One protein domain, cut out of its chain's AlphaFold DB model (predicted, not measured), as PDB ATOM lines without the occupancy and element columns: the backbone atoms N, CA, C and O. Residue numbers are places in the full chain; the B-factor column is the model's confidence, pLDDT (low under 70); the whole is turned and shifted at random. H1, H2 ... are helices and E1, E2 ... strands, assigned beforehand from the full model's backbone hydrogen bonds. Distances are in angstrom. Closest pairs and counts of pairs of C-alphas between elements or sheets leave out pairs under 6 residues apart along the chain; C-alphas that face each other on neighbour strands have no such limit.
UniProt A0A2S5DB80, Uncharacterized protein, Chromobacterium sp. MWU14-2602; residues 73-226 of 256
ATOM      1  N   ASP A  73     181.507 217.964 166.654       96.69
ATOM      2  CA  ASP A  73     182.283 217.988 165.414       96.69
ATOM      3  C   ASP A  73     181.838 219.109 164.470       96.69
ATOM      4  O   ASP A  73     182.560 219.466 163.540       96.69
ATOM      5  N   LEU A  74     180.692 219.741 164.744       95.75
ATOM      6  CA  LEU A  74     180.216 220.869 163.955       95.75
ATOM      7  C   LEU A  74     181.191 222.046 164.006       95.75
ATOM      8  O   LEU A  74     181.691 222.447 165.063       95.75
ATOM      9  N   ARG A  75     181.421 222.628 162.831       96.94
ATOM     10  CA  ARG A  75     182.183 223.858 162.633       96.94
ATOM     11  C   ARG A  75     181.288 224.848 161.907       96.94
ATOM     12  O   ARG A  75     180.819 224.582 160.805       96.94
ATOM     13  N   ILE A  76     180.987 225.952 162.574       95.12
ATOM     14  CA  ILE A  76     180.023 226.958 162.137       95.12
ATOM     15  C   ILE A  76     180.784 228.221 161.754       95.12
ATOM     16  O   ILE A  76     181.741 228.596 162.431       95.12
ATOM     17  N   SER A  77     180.296 228.914 160.721       95.44
ATOM     18  CA  SER A  77     180.914 230.094 160.103       95.44
ATOM     19  C   SER A  77     182.173 229.792 159.288       95.44
ATOM     20  O   SER A  77     182.805 228.747 159.443       95.44
ATOM     21  N   LYS A  78     182.599 230.776 158.493       94.62
ATOM     22  CA  LYS A  78     183.868 230.753 157.752       94.62
ATOM     23  C   LYS A  78     185.116 230.604 158.634       94.62
ATOM     24  O   LYS A  78     186.178 230.257 158.134       94.62
ATOM     25  N   LEU A  79     185.013 230.915 159.930       94.31
ATOM     26  CA  LEU A  79     186.115 230.804 160.892       94.31
ATOM     27  C   LEU A  79     186.145 229.444 161.604       94.31
ATOM     28  O   LEU A  79     187.043 229.205 162.405       94.31
ATOM     29  N   GLY A  80     185.189 228.555 161.312       96.31
ATOM     30  CA  GLY A  80     185.180 227.189 161.828       96.31
ATOM     31  C   GLY A  80     184.998 227.103 163.343       96.31
ATOM     32  O   GLY A  80     185.679 226.325 164.001       96.31
ATOM     33  N   TRP A  81     184.087 227.890 163.912       97.81
ATOM     34  CA  TRP A  81     183.808 227.871 165.346       97.81
ATOM     35  C   TRP A  81     183.110 226.583 165.771       97.81
ATOM     36  O   TRP A  81     182.174 226.122 165.118       97.81
ATOM     37  N   THR A  82     183.513 226.041 166.913       97.81
ATOM     38  CA  THR A  82     182.718 225.045 167.640       97.81
ATOM     39  C   THR A  82     181.369 225.640 168.063       97.81
ATOM     40  O   THR A  82     181.199 226.859 168.112       97.81
ATOM     41  N   VAL A  83     180.390 224.802 168.416       95.88
ATOM     42  CA  VAL A  83     179.080 225.283 168.902       95.88
ATOM     43  C   VAL A  83     179.194 226.244 170.106       95.88
ATOM     44  O   VAL A  83     178.576 227.311 170.048       95.88
ATOM     45  N   PRO A  84     179.993 225.961 171.159       94.75
ATOM     46  CA  PRO A  84     180.168 226.899 172.273       94.75
ATOM     47  C   PRO A  84     180.778 228.242 171.855       94.75
ATOM     48  O   PRO A  84     180.366 229.298 172.340       94.75
ATOM     49  N   GLU A  85     181.757 228.222 170.946       96.19
ATOM     50  CA  GLU A  85     182.365 229.441 170.409       96.19
ATOM     51  C   GLU A  85     181.360 230.231 169.579       96.19
ATOM     52  O   GLU A  85     181.208 231.429 169.793       96.19
ATOM     53  N   TYR A  86     180.627 229.567 168.687       97.00
ATOM     54  CA  TYR A  86     179.598 230.183 167.859       97.00
ATOM     55  C   TYR A  86     178.554 230.915 168.709       97.00
ATOM     56  O   TYR A  86     178.301 232.102 168.498       97.00
ATOM     57  N   GLU A  87     177.995 230.244 169.714       94.44
ATOM     58  CA  GLU A  87     177.025 230.845 170.627       94.44
ATOM     59  C   GLU A  87     177.576 232.069 171.358       94.44
ATOM     60  O   GLU A  87     176.912 233.107 171.428       94.44
ATOM     61  N   ARG A  88     178.813 231.970 171.857       94.06
ATOM     62  CA  ARG A  88     179.508 233.084 172.506       94.06
ATOM     63  C   ARG A  88     179.668 234.262 171.546       94.06
ATOM     64  O   ARG A  88     179.360 235.390 171.920       94.06
ATOM     65  N   GLN A  89     180.097 234.007 170.312       96.56
ATOM     66  CA  GLN A  89     180.296 235.043 169.297       96.56
ATOM     67  C   GLN A  89     178.987 235.747 168.935       96.56
ATOM     68  O   GLN A  89     178.963 236.975 168.850       96.56
ATOM     69  N   VAL A  90     177.883 235.004 168.792       95.38
ATOM     70  CA  VAL A  90     176.563 235.600 168.536       95.38
ATOM     71  C   VAL A  90     176.141 236.505 169.693       95.38
ATOM     72  O   VAL A  90     175.750 237.646 169.449       95.38
ATOM     73  N   VAL A  91     176.254 236.047 170.946       92.88
ATOM     74  CA  VAL A  91     175.879 236.862 172.115       92.88
ATOM     75  C   VAL A  91     176.753 238.105 172.231       92.88
ATOM     76  O   VAL A  91     176.226 239.208 172.369       92.88
ATOM     77  N   THR A  92     178.075 237.958 172.133       94.56
ATOM     78  CA  THR A  92     179.011 239.087 172.197       94.56
ATOM     79  C   THR A  92     178.731 240.100 171.092       94.56
ATOM     80  O   THR A  92     178.679 241.305 171.353       94.56
ATOM     81  N   LYS A  93     178.504 239.634 169.860       96.94
ATOM     82  CA  LYS A  93     178.204 240.530 168.748       96.94
ATOM     83  C   LYS A  93     176.865 241.230 168.939       96.94
ATOM     84  O   LYS A  93     176.788 242.439 168.733       96.94
ATOM     85  N   TYR A  94     175.830 240.500 169.346       95.44
ATOM     86  CA  TYR A  94     174.506 241.074 169.548       95.44
ATOM     87  C   TYR A  94     174.494 242.092 170.694       95.44
ATOM     88  O   TYR A  94     173.939 243.174 170.518       95.44
ATOM     89  N   GLN A  95     175.201 241.829 171.800       94.69
ATOM     90  CA  GLN A  95     175.432 242.821 172.858       94.69
ATOM     91  C   GLN A  95     176.057 244.096 172.292       94.69
ATOM     92  O   GLN A  95     175.532 245.184 172.497       94.69
ATOM     93  N   SER A  96     177.170 243.972 171.562       95.88
ATOM     94  CA  SER A  96     177.865 245.128 170.989       95.88
ATOM     95  C   SER A  96     176.961 245.948 170.069       95.88
ATOM     96  O   SER A  96     177.048 247.172 170.062       95.88
ATOM     97  N   LEU A  97     176.100 245.287 169.298       96.38
ATOM     98  CA  LEU A  97     175.155 245.952 168.412       96.38
ATOM     99  C   LEU A  97     174.032 246.662 169.179       96.38
ATOM    100  O   LEU A  97     173.647 247.760 168.789       96.38
ATOM    101  N   VAL A  98     173.549 246.078 170.278       95.00
ATOM    102  CA  VAL A  98     172.591 246.723 171.190       95.00
ATOM    103  C   VAL A  98     173.201 247.974 171.829       95.00
ATOM    104  O   VAL A  98     172.553 249.016 171.846       95.00
ATOM    105  N   GLU A  99     174.458 247.919 172.278       95.06
ATOM    106  CA  GLU A  99     175.160 249.099 172.810       95.06
ATOM    107  C   GLU A  99     175.282 250.222 171.777       95.06
ATOM    108  O   GLU A  99     174.998 251.382 172.078       95.06
ATOM    109  N   SER A 100     175.723 249.891 170.559       96.44
ATOM    110  CA  SER A 100     175.881 250.877 169.487       96.44
ATOM    111  C   SER A 100     174.537 251.473 169.078       96.44
ATOM    112  O   SER A 100     174.406 252.694 169.040       96.44
ATOM    113  N   GLY A 101     173.523 250.628 168.873       95.88
ATOM    114  CA  GLY A 101     172.177 251.070 168.520       95.88
ATOM    115  C   GLY A 101     171.544 251.946 169.599       95.88
ATOM    116  O   GLY A 101     170.840 252.895 169.279       95.88
ATOM    117  N   TYR A 102     171.826 251.682 170.879       95.50
ATOM    118  CA  TYR A 102     171.357 252.527 171.977       95.50
ATOM    119  C   TYR A 102     171.980 253.925 171.937       95.50
ATOM    120  O   TYR A 102     171.269 254.921 172.059       95.50
ATOM    121  N   LYS A 103     173.300 254.008 171.733       95.69
ATOM    122  CA  LYS A 103     174.018 255.288 171.630       95.69
ATOM    123  C   LYS A 103     173.549 256.106 170.430       95.69
ATOM    124  O   LYS A 103     173.323 257.303 170.567       95.69
ATOM    125  N   GLU A 104     173.376 255.458 169.283       95.81
ATOM    126  CA  GLU A 104     172.882 256.104 168.066       95.81
ATOM    127  C   GLU A 104     171.441 256.596 168.241       95.81
ATOM    128  O   GLU A 104     171.134 257.745 167.943       95.81
ATOM    129  N   ALA A 105     170.575 255.776 168.840       94.44
ATOM    130  CA  ALA A 105     169.197 256.162 169.115       94.44
ATOM    131  C   ALA A 105     169.081 257.326 170.115       94.44
ATOM    132  O   ALA A 105     168.193 258.165 169.968       94.44
ATOM    133  N   LEU A 106     169.965 257.399 171.116       94.44
ATOM    134  CA  LEU A 106     170.053 258.557 172.010       94.44
ATOM    135  C   LEU A 106     170.453 259.822 171.248       94.44
ATOM    136  O   LEU A 106     169.777 260.836 171.375       94.44
ATOM    137  N   PHE A 107     171.506 259.740 170.431       94.25
ATOM    138  CA  PHE A 107     171.986 260.864 169.630       94.25
ATOM    139  C   PHE A 107     170.898 261.397 168.687       94.25
ATOM    140  O   PHE A 107     170.598 262.588 168.701       94.25
ATOM    141  N   SER A 108     170.239 260.516 167.932       92.94
ATOM    142  CA  SER A 108     169.152 260.911 167.033       92.94
ATOM    143  C   SER A 108     167.919 261.436 167.773       92.94
ATOM    144  O   SER A 108     167.242 262.328 167.268       92.94
ATOM    145  N   TRP A 109     167.608 260.934 168.976       92.88
ATOM    146  CA  TRP A 109     166.543 261.520 169.798       92.88
ATOM    147  C   TRP A 109     166.895 262.948 170.225       92.88
ATOM    148  O   TRP A 109     166.070 263.849 170.098       92.88
ATOM    149  N   ASP A 110     168.113 263.159 170.722       92.38
ATOM    150  CA  ASP A 110     168.551 264.460 171.231       92.38
ATOM    151  C   ASP A 110     168.676 265.509 170.103       92.38
ATOM    152  O   ASP A 110     168.462 266.695 170.349       92.38
ATOM    153  N   ASN A 111     168.904 265.077 168.857       93.12
ATOM    154  CA  ASN A 111     168.862 265.928 167.657       93.12
ATOM    155  C   ASN A 111     167.455 266.106 167.050       93.12
ATOM    156  O   ASN A 111     167.302 266.808 166.052       93.12
ATOM    157  N   GLY A 112     166.421 265.476 167.615       91.06
ATOM    158  CA  GLY A 112     165.044 265.562 167.114       91.06
ATOM    159  C   GLY A 112     164.756 264.742 165.848       91.06
ATOM    160  O   GLY A 112     163.687 264.885 165.258       91.06
ATOM    161  N   GLU A 113     165.674 263.867 165.434       90.50
ATOM    162  CA  GLU A 113     165.523 262.965 164.281       90.50
ATOM    163  C   GLU A 113     164.664 261.737 164.619       90.50
ATOM    164  O   GLU A 113     164.062 261.110 163.747       90.50
ATOM    165  N   LEU A 114     164.602 261.390 165.906       88.19
ATOM    166  CA  LEU A 114     163.832 260.274 166.434       88.19
ATOM    167  C   LEU A 114     162.644 260.809 167.231       88.19
ATOM    168  O   LEU A 114     162.805 261.562 168.185       88.19
ATOM    169  N   SER A 115     161.437 260.398 166.849       81.06
ATOM    170  CA  SER A 115     160.195 260.801 167.512       81.06
ATOM    171  C   SER A 115     159.284 259.597 167.743       81.06
ATOM    172  O   SER A 115     159.402 258.557 167.095       81.06
ATOM    173  N   GLY A 116     158.391 259.703 168.724       74.12
ATOM    174  CA  GLY A 116     157.462 258.633 169.067       74.12
ATOM    175  C   GLY A 116     156.638 258.958 170.307       74.12
ATOM    176  O   GLY A 116     156.859 259.969 170.966       74.12
ATOM    177  N   LEU A 117     155.691 258.073 170.631       66.50
ATOM    178  CA  LEU A 117     154.742 258.257 171.737       66.50
ATOM    179  C   LEU A 117     155.424 258.397 173.108       66.50
ATOM    180  O   LEU A 117     154.916 259.095 173.979       66.50
ATOM    181  N   ASN A 118     156.569 257.741 173.310       85.75
ATOM    182  CA  ASN A 118     157.439 257.974 174.459       85.75
ATOM    183  C   ASN A 118     158.913 257.722 174.089       85.75
ATOM    184  O   ASN A 118     159.211 256.905 173.211       85.75
ATOM    185  N   LYS A 119     159.831 258.407 174.787       86.12
ATOM    186  CA  LYS A 119     161.285 258.355 174.541       86.12
ATOM    187  C   LYS A 119     161.840 256.927 174.586       86.12
ATOM    188  O   LYS A 119     162.551 256.515 173.677       86.12
ATOM    189  N   ASN A 120     161.481 256.144 175.606       86.12
ATOM    190  CA  ASN A 120     162.018 254.789 175.792       86.12
ATOM    191  C   ASN A 120     161.586 253.821 174.686       86.12
ATOM    192  O   ASN A 120     162.369 252.972 174.271       86.12
ATOM    193  N   GLN A 121     160.357 253.948 174.197       83.56
ATOM    194  CA  GLN A 121     159.824 253.150 173.102       83.56
ATOM    195  C   GLN A 121     160.468 253.547 171.776       83.56
ATOM    196  O   GLN A 121     160.837 252.662 171.008       83.56
ATOM    197  N   ALA A 122     160.633 254.848 171.523       87.19
ATOM    198  CA  ALA A 122     161.307 255.343 170.326       87.19
ATOM    199  C   ALA A 122     162.765 254.851 170.275       87.19
ATOM    200  O   ALA A 122     163.174 254.209 169.306       87.19
ATOM    201  N   ILE A 123     163.510 255.045 171.369       90.56
ATOM    202  CA  ILE A 123     164.892 254.571 171.503       90.56
ATOM    203  C   ILE A 123     164.961 253.048 171.404       90.56
ATOM    204  O   ILE A 123     165.760 252.518 170.640       90.56
ATOM    205  N   GLY A 124     164.104 252.336 172.142       88.69
ATOM    206  CA  GLY A 124     164.100 250.877 172.167       88.69
ATOM    207  C   GLY A 124     163.809 250.266 170.803       88.69
ATOM    208  O   GLY A 124     164.482 249.317 170.414       88.69
ATOM    209  N   SER A 125     162.864 250.836 170.050       86.44
ATOM    210  CA  SER A 125     162.549 250.386 168.693       86.44
ATOM    211  C   SER A 125     163.694 250.652 167.714       86.44
ATOM    212  O   SER A 125     163.975 249.800 166.872       86.44
ATOM    213  N   SER A 126     164.352 251.812 167.810       90.81
ATOM    214  CA  SER A 126     165.497 252.144 166.954       90.81
ATOM    215  C   SER A 126     166.700 251.241 167.242       90.81
ATOM    216  O   SER A 126     167.214 250.585 166.338       90.81
ATOM    217  N   MET A 127     167.074 251.112 168.518       93.25
ATOM    218  CA  MET A 127     168.146 250.235 168.994       93.25
ATOM    219  C   MET A 127     167.943 248.782 168.546       93.25
ATOM    220  O   MET A 127     168.861 248.148 168.031       93.25
ATOM    221  N   ASP A 128     166.737 248.249 168.740       88.31
ATOM    222  CA  ASP A 128     166.384 246.888 168.342       88.31
ATOM    223  C   ASP A 128     166.467 246.704 166.815       88.31
ATOM    224  O   ASP A 128     167.026 245.718 166.330       88.31
ATOM    225  N   GLY A 129     165.985 247.683 166.040       88.94
ATOM    226  CA  GLY A 129     166.130 247.713 164.583       88.94
ATOM    227  C   GLY A 129     167.593 247.684 164.134       88.94
ATOM    228  O   GLY A 129     167.971 246.821 163.336       88.94
ATOM    229  N   TYR A 130     168.416 248.564 164.703       93.44
ATOM    230  CA  TYR A 130     169.853 248.635 164.453       93.44
ATOM    231  C   TYR A 130     170.536 247.292 164.730       93.44
ATOM    232  O   TYR A 130     171.238 246.743 163.875       93.44
ATOM    233  N   ALA A 131     170.276 246.709 165.904       94.31
ATOM    234  CA  ALA A 131     170.927 245.473 166.309       94.31
ATOM    235  C   ALA A 131     170.564 244.288 165.407       94.31
ATOM    236  O   ALA A 131     171.417 243.462 165.078       94.31
ATOM    237  N   ARG A 132     169.312 244.225 164.943       90.50
ATOM    238  CA  ARG A 132     168.855 243.192 164.004       90.50
ATOM    239  C   ARG A 132     169.525 243.311 162.640       90.50
ATOM    240  O   ARG A 132     169.925 242.290 162.081       90.50
ATOM    241  N   VAL A 133     169.625 244.522 162.090       93.12
ATOM    242  CA  VAL A 133     170.274 244.748 160.788       93.12
ATOM    243  C   VAL A 133     171.753 244.382 160.878       93.12
ATOM    244  O   VAL A 133     172.212 243.521 160.127       93.12
ATOM    245  N   GLY A 134     172.462 244.918 161.874       95.81
ATOM    246  CA  GLY A 134     173.886 244.642 162.049       95.81
ATOM    247  C   GLY A 134     174.197 243.165 162.314       95.81
ATOM    248  O   GLY A 134     175.237 242.666 161.882       95.81
ATOM    249  N   LEU A 135     173.299 242.424 162.978       96.00
ATOM    250  CA  LEU A 135     173.510 240.993 163.213       96.00
ATOM    251  C   LEU A 135     173.338 240.176 161.927       96.00
ATOM    252  O   LEU A 135     174.111 239.249 161.695       96.00
ATOM    253  N   LYS A 136     172.371 240.531 161.071       95.12
ATOM    254  CA  LYS A 136     172.194 239.892 159.754       95.12
ATOM    255  C   LYS A 136     173.398 240.127 158.848       95.12
ATOM    256  O   LYS A 136     173.868 239.196 158.198       95.12
ATOM    257  N   GLU A 137     173.923 241.347 158.832       96.50
ATOM    258  CA  GLU A 137     175.135 241.680 158.079       96.50
ATOM    259  C   GLU A 137     176.348 240.910 158.599       96.50
ATOM    260  O   GLU A 137     177.078 240.297 157.821       96.50
ATOM    261  N   TRP A 138     176.529 240.865 159.921       97.38
ATOM    262  CA  TRP A 138     177.592 240.078 160.537       97.38
ATOM    263  C   TRP A 138     177.474 238.584 160.215       97.38
ATOM    264  O   TRP A 138     178.486 237.953 159.908       97.38
ATOM    265  N   ALA A 139     176.262 238.023 160.234       96.50
ATOM    266  CA  ALA A 139     176.023 236.629 159.872       96.50
ATOM    267  C   ALA A 139     176.405 236.361 158.412       96.50
ATOM    268  O   ALA A 139     177.140 235.413 158.139       96.50
ATOM    269  N   LYS A 140     176.005 237.250 157.492       96.62
ATOM    270  CA  LYS A 140     176.389 237.185 156.075       96.62
ATOM    271  C   LYS A 140     177.909 237.223 155.893       96.62
ATOM    272  O   LYS A 140     178.451 236.399 155.168       96.62
ATOM    273  N   ILE A 141     178.604 238.140 156.573       97.06
ATOM    274  CA  ILE A 141     180.072 238.272 156.511       97.06
ATOM    275  C   ILE A 141     180.782 237.011 157.012       97.06
ATOM    276  O   ILE A 141     181.878 236.700 156.543       97.06
ATOM    277  N   ASN A 142     180.192 236.313 157.982       96.62
ATOM    278  CA  ASN A 142     180.747 235.101 158.576       96.62
ATOM    279  C   ASN A 142     180.206 233.815 157.942       96.62
ATOM    280  O   ASN A 142     180.504 232.742 158.452       96.62
ATOM    281  N   GLU A 143     179.439 233.900 156.853       96.56
ATOM    282  CA  GLU A 143     178.847 232.734 156.175       96.56
ATOM    283  C   GLU A 143     177.993 231.867 157.119       96.56
ATOM    284  O   GLU A 143     177.932 230.643 157.023       96.56
ATOM    285  N   ILE A 144     177.318 232.513 158.068       96.06
ATOM    286  CA  ILE A 144     176.361 231.863 158.959       96.06
ATOM    287  C   ILE A 144     175.002 231.913 158.272       96.06
ATOM    288  O   ILE A 144     174.491 232.993 157.972       96.06
ATOM    289  N   SER A 145     174.401 230.743 158.051       92.50
ATOM    290  CA  SER A 145     173.043 230.651 157.516       92.50
ATOM    291  C   SER A 145     172.068 231.403 158.429       92.50
ATOM    292  O   SER A 145     171.803 230.973 159.555       92.50
ATOM    293  N   GLU A 146     171.510 232.511 157.941       89.88
ATOM    294  CA  GLU A 146     170.396 233.229 158.564       89.88
ATOM    295  C   GLU A 146     169.151 233.066 157.703       89.88
ATOM    296  O   GLU A 146     169.194 233.161 156.477       89.88
ATOM    297  N   GLY A 147     168.015 232.821 158.343       82.19
ATOM    298  CA  GLY A 147     166.744 232.788 157.642       82.19
ATOM    299  C   GLY A 147     165.665 232.108 158.458       82.19
ATOM    300  O   GLY A 147     165.933 231.472 159.471       82.19
ATOM    301  N   ARG A 148     164.417 232.201 157.993       74.62
ATOM    302  CA  ARG A 148     163.261 231.612 158.693       74.62
ATOM    303  C   ARG A 148     163.395 230.098 158.908       74.62
ATOM    304  O   ARG A 148     162.883 229.585 159.892       74.62
ATOM    305  N   LEU A 149     164.045 229.404 157.979       78.19
ATOM    306  CA  LEU A 149     164.250 227.953 158.028       78.19
ATOM    307  C   LEU A 149     165.660 227.577 158.502       78.19
ATOM    308  O   LEU A 149     166.020 226.404 158.473       78.19
ATOM    309  N   SER A 150     166.470 228.558 158.913       84.00
ATOM    310  CA  SER A 150     167.822 228.276 159.377       84.00
ATOM    311  C   SER A 150     167.786 227.590 160.738       84.00
ATOM    312  O   SER A 150     167.104 228.032 161.666       84.00
ATOM    313  N   SER A 151     168.571 226.525 160.862       85.31
ATOM    314  CA  SER A 151     168.854 225.861 162.132       85.31
ATOM    315  C   SER A 151     169.970 226.537 162.927       85.31
ATOM    316  O   SER A 151     170.229 226.099 164.040       85.31
ATOM    317  N   LEU A 152     170.646 227.557 162.379       91.69
ATOM    318  CA  LEU A 152     171.789 228.211 163.023       91.69
ATOM    319  C   LEU A 152     171.435 229.574 163.609       91.69
ATOM    320  O   LEU A 152     171.757 229.830 164.770       91.69
ATOM    321  N   LEU A 153     170.794 230.442 162.824       92.31
ATOM    322  CA  LEU A 153     170.466 231.804 163.235       92.31
ATOM    323  C   LEU A 153     169.156 232.275 162.606       92.31
ATOM    324  O   LEU A 153     168.954 232.170 161.396       92.31
ATOM    325  N   GLN A 154     168.290 232.868 163.418       88.75
ATOM    326  CA  GLN A 154     167.061 233.506 162.960       88.75
ATOM    327  C   GLN A 154     166.958 234.888 163.598       88.75
ATOM    328  O   GLN A 154     166.954 234.996 164.822       88.75
ATOM    329  N   VAL A 155     166.858 235.943 162.783       88.75
ATOM    330  CA  VAL A 155     166.748 237.324 163.281       88.75
ATOM    331  C   VAL A 155     165.394 237.927 162.912       88.75
ATOM    332  O   VAL A 155     164.997 237.931 161.742       88.75
ATOM    333  N   ASN A 156     164.713 238.502 163.907       74.44
ATOM    334  CA  ASN A 156     163.415 239.170 163.801       74.44
ATOM    335  C   ASN A 156     162.336 238.291 163.150       74.44
ATOM    336  O   ASN A 156     161.718 238.653 162.143       74.44
ATOM    337  N   ARG A 157     162.133 237.095 163.700       61.81
ATOM    338  CA  ARG A 157     161.071 236.201 163.246       61.81
ATOM    339  C   ARG A 157     160.001 236.163 164.322       61.81
ATOM    340  O   ARG A 157     160.223 235.629 165.400       61.81
ATOM    341  N   ARG A 158     158.836 236.741 164.005       52.03
ATOM    342  CA  ARG A 158     157.595 236.508 164.752       52.03
ATOM    343  C   ARG A 158     157.414 235.002 164.887       52.03
ATOM    344  O   ARG A 158     157.128 234.343 163.885       52.03
ATOM    345  N   GLN A 159     157.617 234.467 166.087       48.03
ATOM    346  CA  GLN A 159     157.190 233.112 166.374       48.03
ATOM    347  C   GLN A 159     155.678 233.182 166.556       48.03
ATOM    348  O   GLN A 159     155.162 233.603 167.585       48.03
ATOM    349  N   TYR A 160     154.960 232.854 165.486       41.28
ATOM    350  CA  TYR A 160     153.592 232.392 165.640       41.28
ATOM    351  C   TYR A 160     153.709 231.023 166.298       41.28
ATOM    352  O   TYR A 160     154.398 230.151 165.763       41.28
ATOM    353  N   TYR A 161     153.124 230.874 167.481       46.22
ATOM    354  CA  TYR A 161     153.079 229.597 168.175       46.22
ATOM    355  C   TYR A 161     152.555 228.501 167.233       46.22
ATOM    356  O   TYR A 161     151.697 228.747 166.378       46.22
ATOM    357  N   LEU A 162     153.068 227.279 167.397       37.66
ATOM    358  CA  LEU A 162     152.606 226.099 166.652       37.66
ATOM    359  C   LEU A 162     151.133 225.749 166.952       37.66
ATOM    360  O   LEU A 162     150.545 224.954 166.228       37.66
ATOM    361  N   ASP A 163     150.535 226.361 167.980       42.19
ATOM    362  CA  ASP A 163     149.132 226.200 168.376       42.19
ATOM    363  C   ASP A 163     148.153 227.149 167.647       42.19
ATOM    364  O   ASP A 163     146.949 227.110 167.892       42.19
ATOM    365  N   GLY A 164     148.643 228.019 166.753       40.72
ATOM    366  CA  GLY A 164     147.809 228.975 166.016       40.72
ATOM    367  C   GLY A 164     147.367 230.204 166.821       40.72
ATOM    368  O   GLY A 164     146.652 231.060 166.286       40.72
ATOM    369  N   SER A 165     147.807 230.355 168.073       47.97
ATOM    370  CA  SER A 165     147.536 231.550 168.864       47.97
ATOM    371  C   SER A 165     148.327 232.749 168.315       47.97
ATOM    372  O   SER A 165     149.535 232.709 168.079       47.97
ATOM    373  N   ARG A 166     147.635 233.874 168.088       47.25
ATOM    374  CA  ARG A 166     148.233 235.154 167.643       47.25
ATOM    375  C   ARG A 166     148.921 235.916 168.783       47.25
ATOM    376  O   ARG A 166     149.133 237.125 168.680       47.25
ATOM    377  N   ASN A 167     149.225 235.241 169.888       46.16
ATOM    378  CA  ASN A 167     149.787 235.882 171.063       46.16
ATOM    379  C   ASN A 167     151.242 236.291 170.788       46.16
ATOM    380  O   ASN A 167     152.034 235.547 170.219       46.16
ATOM    381  N   TYR A 168     151.578 237.531 171.139       46.34
ATOM    382  CA  TYR A 168     152.834 238.179 170.769       46.34
ATOM    383  C   TYR A 168     154.002 237.635 171.604       46.34
ATOM    384  O   TYR A 168     154.182 238.036 172.754       46.34
ATOM    385  N   SER A 169     154.815 236.754 171.022       51.47
ATOM    386  CA  SER A 169     156.196 236.546 171.454       51.47
ATOM    387  C   SER A 169     157.116 236.706 170.249       51.47
ATOM    388  O   SER A 169     156.911 236.117 169.187       51.47
ATOM    389  N   ILE A 170     158.095 237.597 170.355       57.50
ATOM    390  CA  ILE A 170     159.117 237.738 169.324       57.50
ATOM    391  C   ILE A 170     160.448 237.770 170.052       57.50
ATOM    392  O   ILE A 170     160.842 238.834 170.523       57.50
ATOM    393  N   PRO A 171     161.143 236.633 170.173       68.81
ATOM    394  CA  PRO A 171     162.571 236.704 170.403       68.81
ATOM    395  C   PRO A 171     163.211 237.436 169.218       68.81
ATOM    396  O   PRO A 171     162.942 237.127 168.053       68.81
ATOM    397  N   ASN A 172     164.045 238.436 169.498       77.56
ATOM    398  CA  ASN A 172     164.708 239.194 168.436       77.56
ATOM    399  C   ASN A 172     165.701 238.320 167.675       77.56
ATOM    400  O   ASN A 172     165.880 238.500 166.468       77.56
ATOM    401  N   VAL A 173     166.313 237.364 168.373       87.25
ATOM    402  CA  VAL A 173     167.276 236.418 167.823       87.25
ATOM    403  C   VAL A 173     167.029 235.033 168.406       87.25
ATOM    404  O   VAL A 173     166.877 234.879 169.617       87.25
ATOM    405  N   VAL A 174     167.046 234.023 167.541       86.69
ATOM    406  CA  VAL A 174     167.088 232.607 167.918       86.69
ATOM    407  C   VAL A 174     168.363 231.998 167.344       86.69
ATOM    408  O   VAL A 174     168.650 232.168 166.158       86.69
ATOM    409  N   VAL A 175     169.131 231.312 168.188       89.12
ATOM    410  CA  VAL A 175     170.410 230.672 167.842       89.12
ATOM    411  C   VAL A 175     170.282 229.167 168.027       89.12
ATOM    412  O   VAL A 175     169.727 228.704 169.028       89.12
ATOM    413  N   GLY A 176     170.773 228.395 167.061       86.81
ATOM    414  CA  GLY A 176     170.455 226.974 166.975       86.81
ATOM    415  C   GLY A 176     168.958 226.762 166.721       86.81
ATOM    416  O   GLY A 176     168.200 227.711 166.488       86.81
ATOM    417  N   ARG A 177     168.472 225.528 166.868       81.81
ATOM    418  CA  ARG A 177     167.026 225.244 166.943       81.81
ATOM    419  C   ARG A 177     166.432 225.655 168.301       81.81
ATOM    420  O   ARG A 177     165.762 224.868 168.956       81.81
ATOM    421  N   GLY A 178     166.697 226.889 168.730       78.12
ATOM    422  CA  GLY A 178     166.265 227.404 170.027       78.12
ATOM    423  C   GLY A 178     167.220 227.098 171.172       78.12
ATOM    424  O   GLY A 178     166.766 226.978 172.299       78.12
ATOM    425  N   SER A 179     168.521 226.986 170.900       83.44
ATOM    426  CA  SER A 179     169.547 226.796 171.928       83.44
ATOM    427  C   SER A 179     169.787 228.060 172.746       83.44
ATOM    428  O   SER A 179     169.968 227.992 173.964       83.44
ATOM    429  N   LEU A 180     169.769 229.217 172.084       85.81
ATOM    430  CA  LEU A 180     169.730 230.524 172.729       85.81
ATOM    431  C   LEU A 180     168.608 231.358 172.134       85.81
ATOM    432  O   LEU A 180     168.336 231.313 170.933       85.81
ATOM    433  N   ILE A 181     168.018 232.176 172.991       83.75
ATOM    434  CA  ILE A 181     167.024 233.175 172.641       83.75
ATOM    435  C   ILE A 181     167.514 234.514 173.176       83.75
ATOM    436  O   ILE A 181     167.786 234.629 174.369       83.75
ATOM    437  N   LEU A 182     167.634 235.520 172.313       86.44
ATOM    438  CA  LEU A 182     168.082 236.857 172.697       86.44
ATOM    439  C   LEU A 182     166.999 237.877 172.363       86.44
ATOM    440  O   LEU A 182     166.479 237.915 171.245       86.44
ATOM    441  N   ASP A 183     166.689 238.730 173.329       85.25
ATOM    442  CA  ASP A 183     165.684 239.774 173.200       85.25
ATOM    443  C   ASP A 183     166.251 241.104 173.696       85.25
ATOM    444  O   ASP A 183     166.490 241.293 174.888       85.25
ATOM    445  N   ALA A 184     166.503 242.022 172.768       87.69
ATOM    446  CA  ALA A 184     166.969 243.358 173.091       87.69
ATOM    447  C   ALA A 184     165.853 244.163 173.766       87.69
ATOM    448  O   ALA A 184     164.708 244.183 173.306       87.69
ATOM    449  N   SER A 185     166.170 244.846 174.864       85.62
ATOM    450  CA  SER A 185     165.176 245.639 175.579       85.62
ATOM    451  C   SER A 185     165.768 246.869 176.247       85.62
ATOM    452  O   SER A 185     166.931 246.891 176.622       85.62
ATOM    453  N   MET A 186     164.924 247.888 176.408       85.50
ATOM    454  CA  MET A 186     165.189 249.092 177.200       85.50
ATOM    455  C   MET A 186     164.709 248.966 178.651       85.50
ATOM    456  O   MET A 186     164.911 249.871 179.454       85.50
ATOM    457  N   THR A 187     164.004 247.884 178.979       80.81
ATOM    458  CA  THR A 187     163.319 247.713 180.261       80.81
ATOM    459  C   THR A 187     163.586 246.337 180.823       80.81
ATOM    460  O   THR A 187     163.723 245.374 180.064       80.81
ATOM    461  N   ASP A 188     163.585 246.231 182.146       75.69
ATOM    462  CA  ASP A 188     163.668 244.941 182.815       75.69
ATOM    463  C   ASP A 188     162.435 244.101 182.474       75.69
ATOM    464  O   ASP A 188     161.292 244.466 182.753       75.69
ATOM    465  N   LYS A 189     162.684 242.946 181.864       73.69
ATOM    466  CA  LYS A 189     161.719 241.873 181.673       73.69
ATOM    467  C   LYS A 189     161.987 240.740 182.654       73.69
ATOM    468  O   LYS A 189     163.125 240.309 182.832       73.69
ATOM    469  N   THR A 190     160.936 240.237 183.282       68.25
ATOM    470  CA  THR A 190     161.022 239.093 184.200       68.25
ATOM    471  C   THR A 190     159.930 238.091 183.871       68.25
ATOM    472  O   THR A 190     158.893 238.457 183.321       68.25
ATOM    473  N   PHE A 191     160.134 236.828 184.242       63.94
ATOM    474  CA  PHE A 191     159.121 235.790 184.054       63.94
ATOM    475  C   PHE A 191     157.774 236.164 184.706       63.94
ATOM    476  O   PHE A 191     156.702 236.022 184.118       63.94
ATOM    477  N   THR A 192     157.812 236.709 185.923       62.62
ATOM    478  CA  THR A 192     156.603 237.104 186.656       62.62
ATOM    479  C   THR A 192     156.062 238.463 186.219       62.62
ATOM    480  O   THR A 192     154.848 238.640 186.210       62.62
ATOM    481  N   GLY A 193     156.916 239.409 185.828       61.59
ATOM    482  CA  GLY A 193     156.520 240.780 185.490       61.59
ATOM    483  C   GLY A 193     156.205 241.028 184.014       61.59
ATOM    484  O   GLY A 193     155.642 242.067 183.687       61.59
ATOM    485  N   THR A 194     156.545 240.105 183.109       66.38
ATOM    486  CA  THR A 194     156.397 240.312 181.662       66.38
ATOM    487  C   THR A 194     155.614 239.161 181.029       66.38
ATOM    488  O   THR A 194     156.203 238.129 180.706       66.38
ATOM    489  N   PRO A 195     154.296 239.326 180.787       67.69
ATOM    490  CA  PRO A 195     153.448 238.278 180.211       67.69
ATOM    491  C   PRO A 195     153.968 237.708 178.889       67.69
ATOM    492  O   PRO A 195     153.771 236.536 178.609       67.69
ATOM    493  N   GLN A 196     154.671 238.513 178.090       63.03
ATOM    494  CA  GLN A 196     155.278 238.078 176.827       63.03
ATOM    495  C   GLN A 196     156.389 237.045 177.049       63.03
ATOM    496  O   GLN A 196     156.433 236.038 176.352       63.03
ATOM    497  N   VAL A 197     157.256 237.280 178.039       63.47
ATOM    498  CA  VAL A 197     158.333 236.354 178.419       63.47
ATOM    499  C   VAL A 197     157.745 235.093 179.035       63.47
ATOM    500  O   VAL A 197     158.180 233.995 178.703       63.47
ATOM    501  N   ARG A 198     156.719 235.242 179.879       64.94
ATOM    502  CA  ARG A 198     156.007 234.111 180.472       64.94
ATOM    503  C   ARG A 198     155.355 233.227 179.411       64.94
ATOM    504  O   ARG A 198     155.681 232.054 179.328       64.94
ATOM    505  N   ASN A 199     154.524 233.813 178.550       65.25
ATOM    506  CA  ASN A 199     153.834 233.090 177.484       65.25
ATOM    507  C   ASN A 199     154.825 232.411 176.536       65.25
ATOM    508  O   ASN A 199     154.589 231.282 176.121       65.25
ATOM    509  N   PHE A 200     155.929 233.080 176.199       64.38
ATOM    510  CA  PHE A 200     156.958 232.499 175.348       64.38
ATOM    511  C   PHE A 200     157.568 231.240 175.972       64.38
ATOM    512  O   PHE A 200     157.660 230.215 175.303       64.38
ATOM    513  N   LEU A 201     157.949 231.309 177.249       62.19
ATOM    514  CA  LEU A 201     158.578 230.197 177.961       62.19
ATOM    515  C   LEU A 201     157.587 229.058 178.249       62.19
ATOM    516  O   LEU A 201     157.937 227.897 178.064       62.19
ATOM    517  N   GLU A 202     156.343 229.372 178.618       63.44
ATOM    518  CA  GLU A 202     155.292 228.379 178.892       63.44
ATOM    519  C   GLU A 202     154.841 227.629 177.628       63.44
ATOM    520  O   GLU A 202     154.553 226.435 177.689       63.44
ATOM    521  N   ASN A 203     154.803 228.301 176.472       58.28
ATOM    522  CA  ASN A 203     154.287 227.729 175.221       58.28
ATOM    523  C   ASN A 203     155.387 227.298 174.237       58.28
ATOM    524  O   ASN A 203     155.086 226.901 173.110       58.28
ATOM    525  N   SER A 204     156.654 227.322 174.661       53.75
ATOM    526  CA  SER A 204     157.785 226.790 173.886       53.75
ATOM    527  C   SER A 204     158.451 225.603 174.598       53.75
ATOM    528  O   SER A 204     159.667 225.621 174.795       53.75
ATOM    529  N   PRO A 205     157.707 224.533 174.959       45.84
ATOM    530  CA  PRO A 205     158.223 223.416 175.763       45.84
ATOM    531  C   PRO A 205     159.348 222.618 175.079       45.84
ATOM    532  O   PRO A 205     160.006 221.804 175.717       45.84
ATOM    533  N   HIS A 206     159.581 222.843 173.782       43.19
ATOM    534  CA  HIS A 206     160.663 222.231 173.009       43.19
ATOM    535  C   HIS A 206     161.929 223.095 172.928       43.19
ATOM    536  O   HIS A 206     162.932 222.656 172.367       43.19
ATOM    537  N   MET A 207     161.906 224.321 173.459       52.50
ATOM    538  CA  MET A 207     163.077 225.188 173.518       52.50
ATOM    539  C   MET A 207     163.793 224.953 174.847       52.50
ATOM    540  O   MET A 207     163.577 225.657 175.826       52.50
ATOM    541  N   TYR A 208     164.713 223.989 174.868       53.16
ATOM    542  CA  TYR A 208     165.661 223.756 175.973       53.16
ATOM    543  C   TYR A 208     166.722 224.867 176.101       53.16
ATOM    544  O   TYR A 208     167.795 224.683 176.683       53.16
ATOM    545  N   GLY A 209     166.462 226.010 175.473       66.25
ATOM    546  CA  GLY A 209     167.397 227.093 175.298       66.25
ATOM    547  C   GLY A 209     167.436 228.055 176.458       66.25
ATOM    548  O   GLY A 209     166.481 228.235 177.210       66.25
ATOM    549  N   ARG A 210     168.564 228.745 176.559       79.19
ATOM    550  CA  ARG A 210     168.732 229.838 177.511       79.19
ATOM    551  C   ARG A 210     168.171 231.121 176.902       79.19
ATOM    552  O   ARG A 210     168.500 231.457 175.763       79.19
ATOM    553  N   SER A 211     167.341 231.835 177.657       79.94
ATOM    554  CA  SER A 211     166.725 233.092 177.220       79.94
ATOM    555  C   SER A 211     167.410 234.282 177.871       79.94
ATOM    556  O   SER A 211     167.547 234.323 179.089       79.94
ATOM    557  N   PHE A 212     167.820 235.269 177.081       83.62
ATOM    558  CA  PHE A 212     168.528 236.451 177.558       83.62
ATOM    559  C   PHE A 212     167.788 237.718 177.175       83.62
ATOM    560  O   PHE A 212     167.419 237.913 176.014       83.62
ATOM    561  N   ILE A 213     167.656 238.609 178.151       85.81
ATOM    562  CA  ILE A 213     167.349 240.005 177.888       85.81
ATOM    563  C   ILE A 213     168.671 240.705 177.644       85.81
ATOM    564  O   ILE A 213     169.554 240.700 178.504       85.81
ATOM    565  N   VAL A 214     168.803 241.275 176.453       89.44
ATOM    566  CA  VAL A 214     170.000 241.986 176.033       89.44
ATOM    567  C   VAL A 214     169.764 243.478 176.217       89.44
ATOM    568  O   VAL A 214     168.972 244.092 175.507       89.44
ATOM    569  N   GLN A 215     170.414 244.051 177.217       89.38
ATOM    570  CA  GLN A 215     170.265 245.446 177.607       89.38
ATOM    571  C   GLN A 215     171.604 246.168 177.472       89.38
ATOM    572  O   GLN A 215     172.648 245.574 177.771       89.38
ATOM    573  N   PRO A 216     171.591 247.457 177.094       89.81
ATOM    574  CA  PRO A 216     172.760 248.301 177.227       89.81
ATOM    575  C   PRO A 216     173.279 248.304 178.669       89.81
ATOM    576  O   PRO A 216     172.514 248.430 179.632       89.81
ATOM    577  N   MET A 217     174.594 248.229 178.833       89.06
ATOM    578  CA  MET A 217     175.268 248.278 180.130       89.06
ATOM    579  C   MET A 217     174.942 249.569 180.884       89.06
ATOM    580  O   MET A 217     174.855 249.559 182.110       89.06
ATOM    581  N   ALA A 218     174.698 250.662 180.154       86.56
ATOM    582  CA  ALA A 218     174.304 251.955 180.709       86.56
ATOM    583  C   ALA A 218     172.988 251.914 181.511       86.56
ATOM    584  O   ALA A 218     172.770 252.790 182.345       86.56
ATOM    585  N   ILE A 219     172.124 250.917 181.277       84.00
ATOM    586  CA  ILE A 219     170.797 250.828 181.904       84.00
ATOM    587  C   ILE A 219     170.553 249.530 182.683       84.00
ATOM    588  O   ILE A 219     169.421 249.260 183.070       84.00
ATOM    589  N   GLY A 220     171.600 248.753 182.967       80.69
ATOM    590  CA  GLY A 220     171.498 247.563 183.823       80.69
ATOM    591  C   GLY A 220     172.277 246.355 183.322       80.69
ATOM    592  O   GLY A 220     172.654 245.508 184.132       80.69
ATOM    593  N   GLY A 221     172.588 246.326 182.024       84.38
ATOM    594  CA  GLY A 221     173.291 245.220 181.388       84.38
ATOM    595  C   GLY A 221     172.429 243.971 181.215       84.38
ATOM    596  O   GLY A 221     171.369 243.801 181.812       84.38
ATOM    597  N   SER A 222     172.894 243.086 180.346       86.81
ATOM    598  CA  SER A 222     172.144 241.900 179.936       86.81
ATOM    599  C   SER A 222     172.068 240.835 181.018       86.81
ATOM    600  O   SER A 222     172.989 240.671 181.811       86.81
ATOM    601  N   TYR A 223     170.994 240.052 181.025       81.75
ATOM    602  CA  TYR A 223     170.800 238.973 181.991       81.75
ATOM    603  C   TYR A 223     169.988 237.818 181.407       81.75
ATOM    604  O   TYR A 223     169.249 237.967 180.436       81.75
ATOM    605  N   GLU A 224     170.139 236.642 182.009       78.75
ATOM    606  CA  GLU A 224     169.375 235.453 181.646       78.75
ATOM    607  C   GLU A 224     168.040 235.439 182.399       78.75
ATOM    608  O   GLU A 224     167.996 235.641 183.614       78.75
ATOM    609  N   VAL A 225     166.955 235.156 181.687       71.81
ATOM    610  CA  VAL A 225     165.673 234.797 182.288       71.81
ATOM    611  C   VAL A 225     165.631 233.283 182.402       71.81
ATOM    612  O   VAL A 225     165.658 232.577 181.395       71.81
ATOM    613  N   ARG A 226     165.555 232.783 183.635       62.25
ATOM    614  CA  ARG A 226     165.335 231.363 183.920       62.25
ATOM    615  C   ARG A 226     163.904 231.145 184.388       62.25
ATOM    616  O   ARG A 226     163.350 231.995 185.088       62.25
TER     617      ARG A 226
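AT A GLANCE: This is residues 73 to 226 of the 256 residues of an uncharacterized protein of Chromobacterium sp. MWU14-2602 (UniProt A0A2S5DB80). A small, twisted sheet of five short strands is covered on one face by two long helices, H1 and H2, which form a helical hairpin. Short H3 only grazes the sheet, apart from both long helices, and a long loop with no named element, residues 156 to 172, joins E1 to E2. The printed part has 154 residues, with three named helices and five named strands in the order H1 H2 E1 E2 E3 H3 E4 E5; the sheet, E1 - E2 - E3 - E4 - E5, is mixed, and so is the class. The whole is compact, with a radius of gyration of the C-alphas of 15.6 A and spans of 49 by 36 by 25 A.

HOW THE PARTS SIT: E1, residues 153 to 155, E2, residues 173 to 175, and E3, residues 180 to 184, form a meander of two hairpins, each strand the antiparallel neighbour of the one before; N 154 and O 174, and N 173 and O 182, are within hydrogen-bond range at 2.9 A. E3, H3, residues 195 to 202, and E4, residues 210 to 214, form a strand-helix-strand unit, two parallel neighbour strands with a helix between, its crossover right-handed; N 181 and O 210 are 2.9 A apart. E4 and E5, residues 223 to 225, form an antiparallel hairpin, with N 213 and O 223 at 2.9 A. H1, residues 83 to 110, runs along the strands over E2 and E3, at a height over the sheet of 8.3 A. H2, residues 119 to 141, is on the same face, over E1, at 7.7 A. H1 and H2 touch at a steep tilt of 42 degrees, opposite ways; their closest C-alphas are those of Gly 101 and Met 127, 4.1 A. In H1, H2 and H3 every O i to N i+4 pair is within hydrogen-bond range.

IN THESE COORDINATES: H1 is 40.6 A long from C-alpha 83 at (179.080, 225.283, 168.902), H2 32.9 A, E3 13.1 A and E4 12.3 A. E5 ends at C-alpha 225, (165.673, 234.797, 182.288).

THE WHOLE: The two farthest C-alphas, of Asp 73 and Gly 112, are 50.6 A apart. The printed part has no cut; links H2 to E1 and E1 to E2 are long. The pLDDT is under 70 at 37 residues, among them 157 to 171 and 190 to 209.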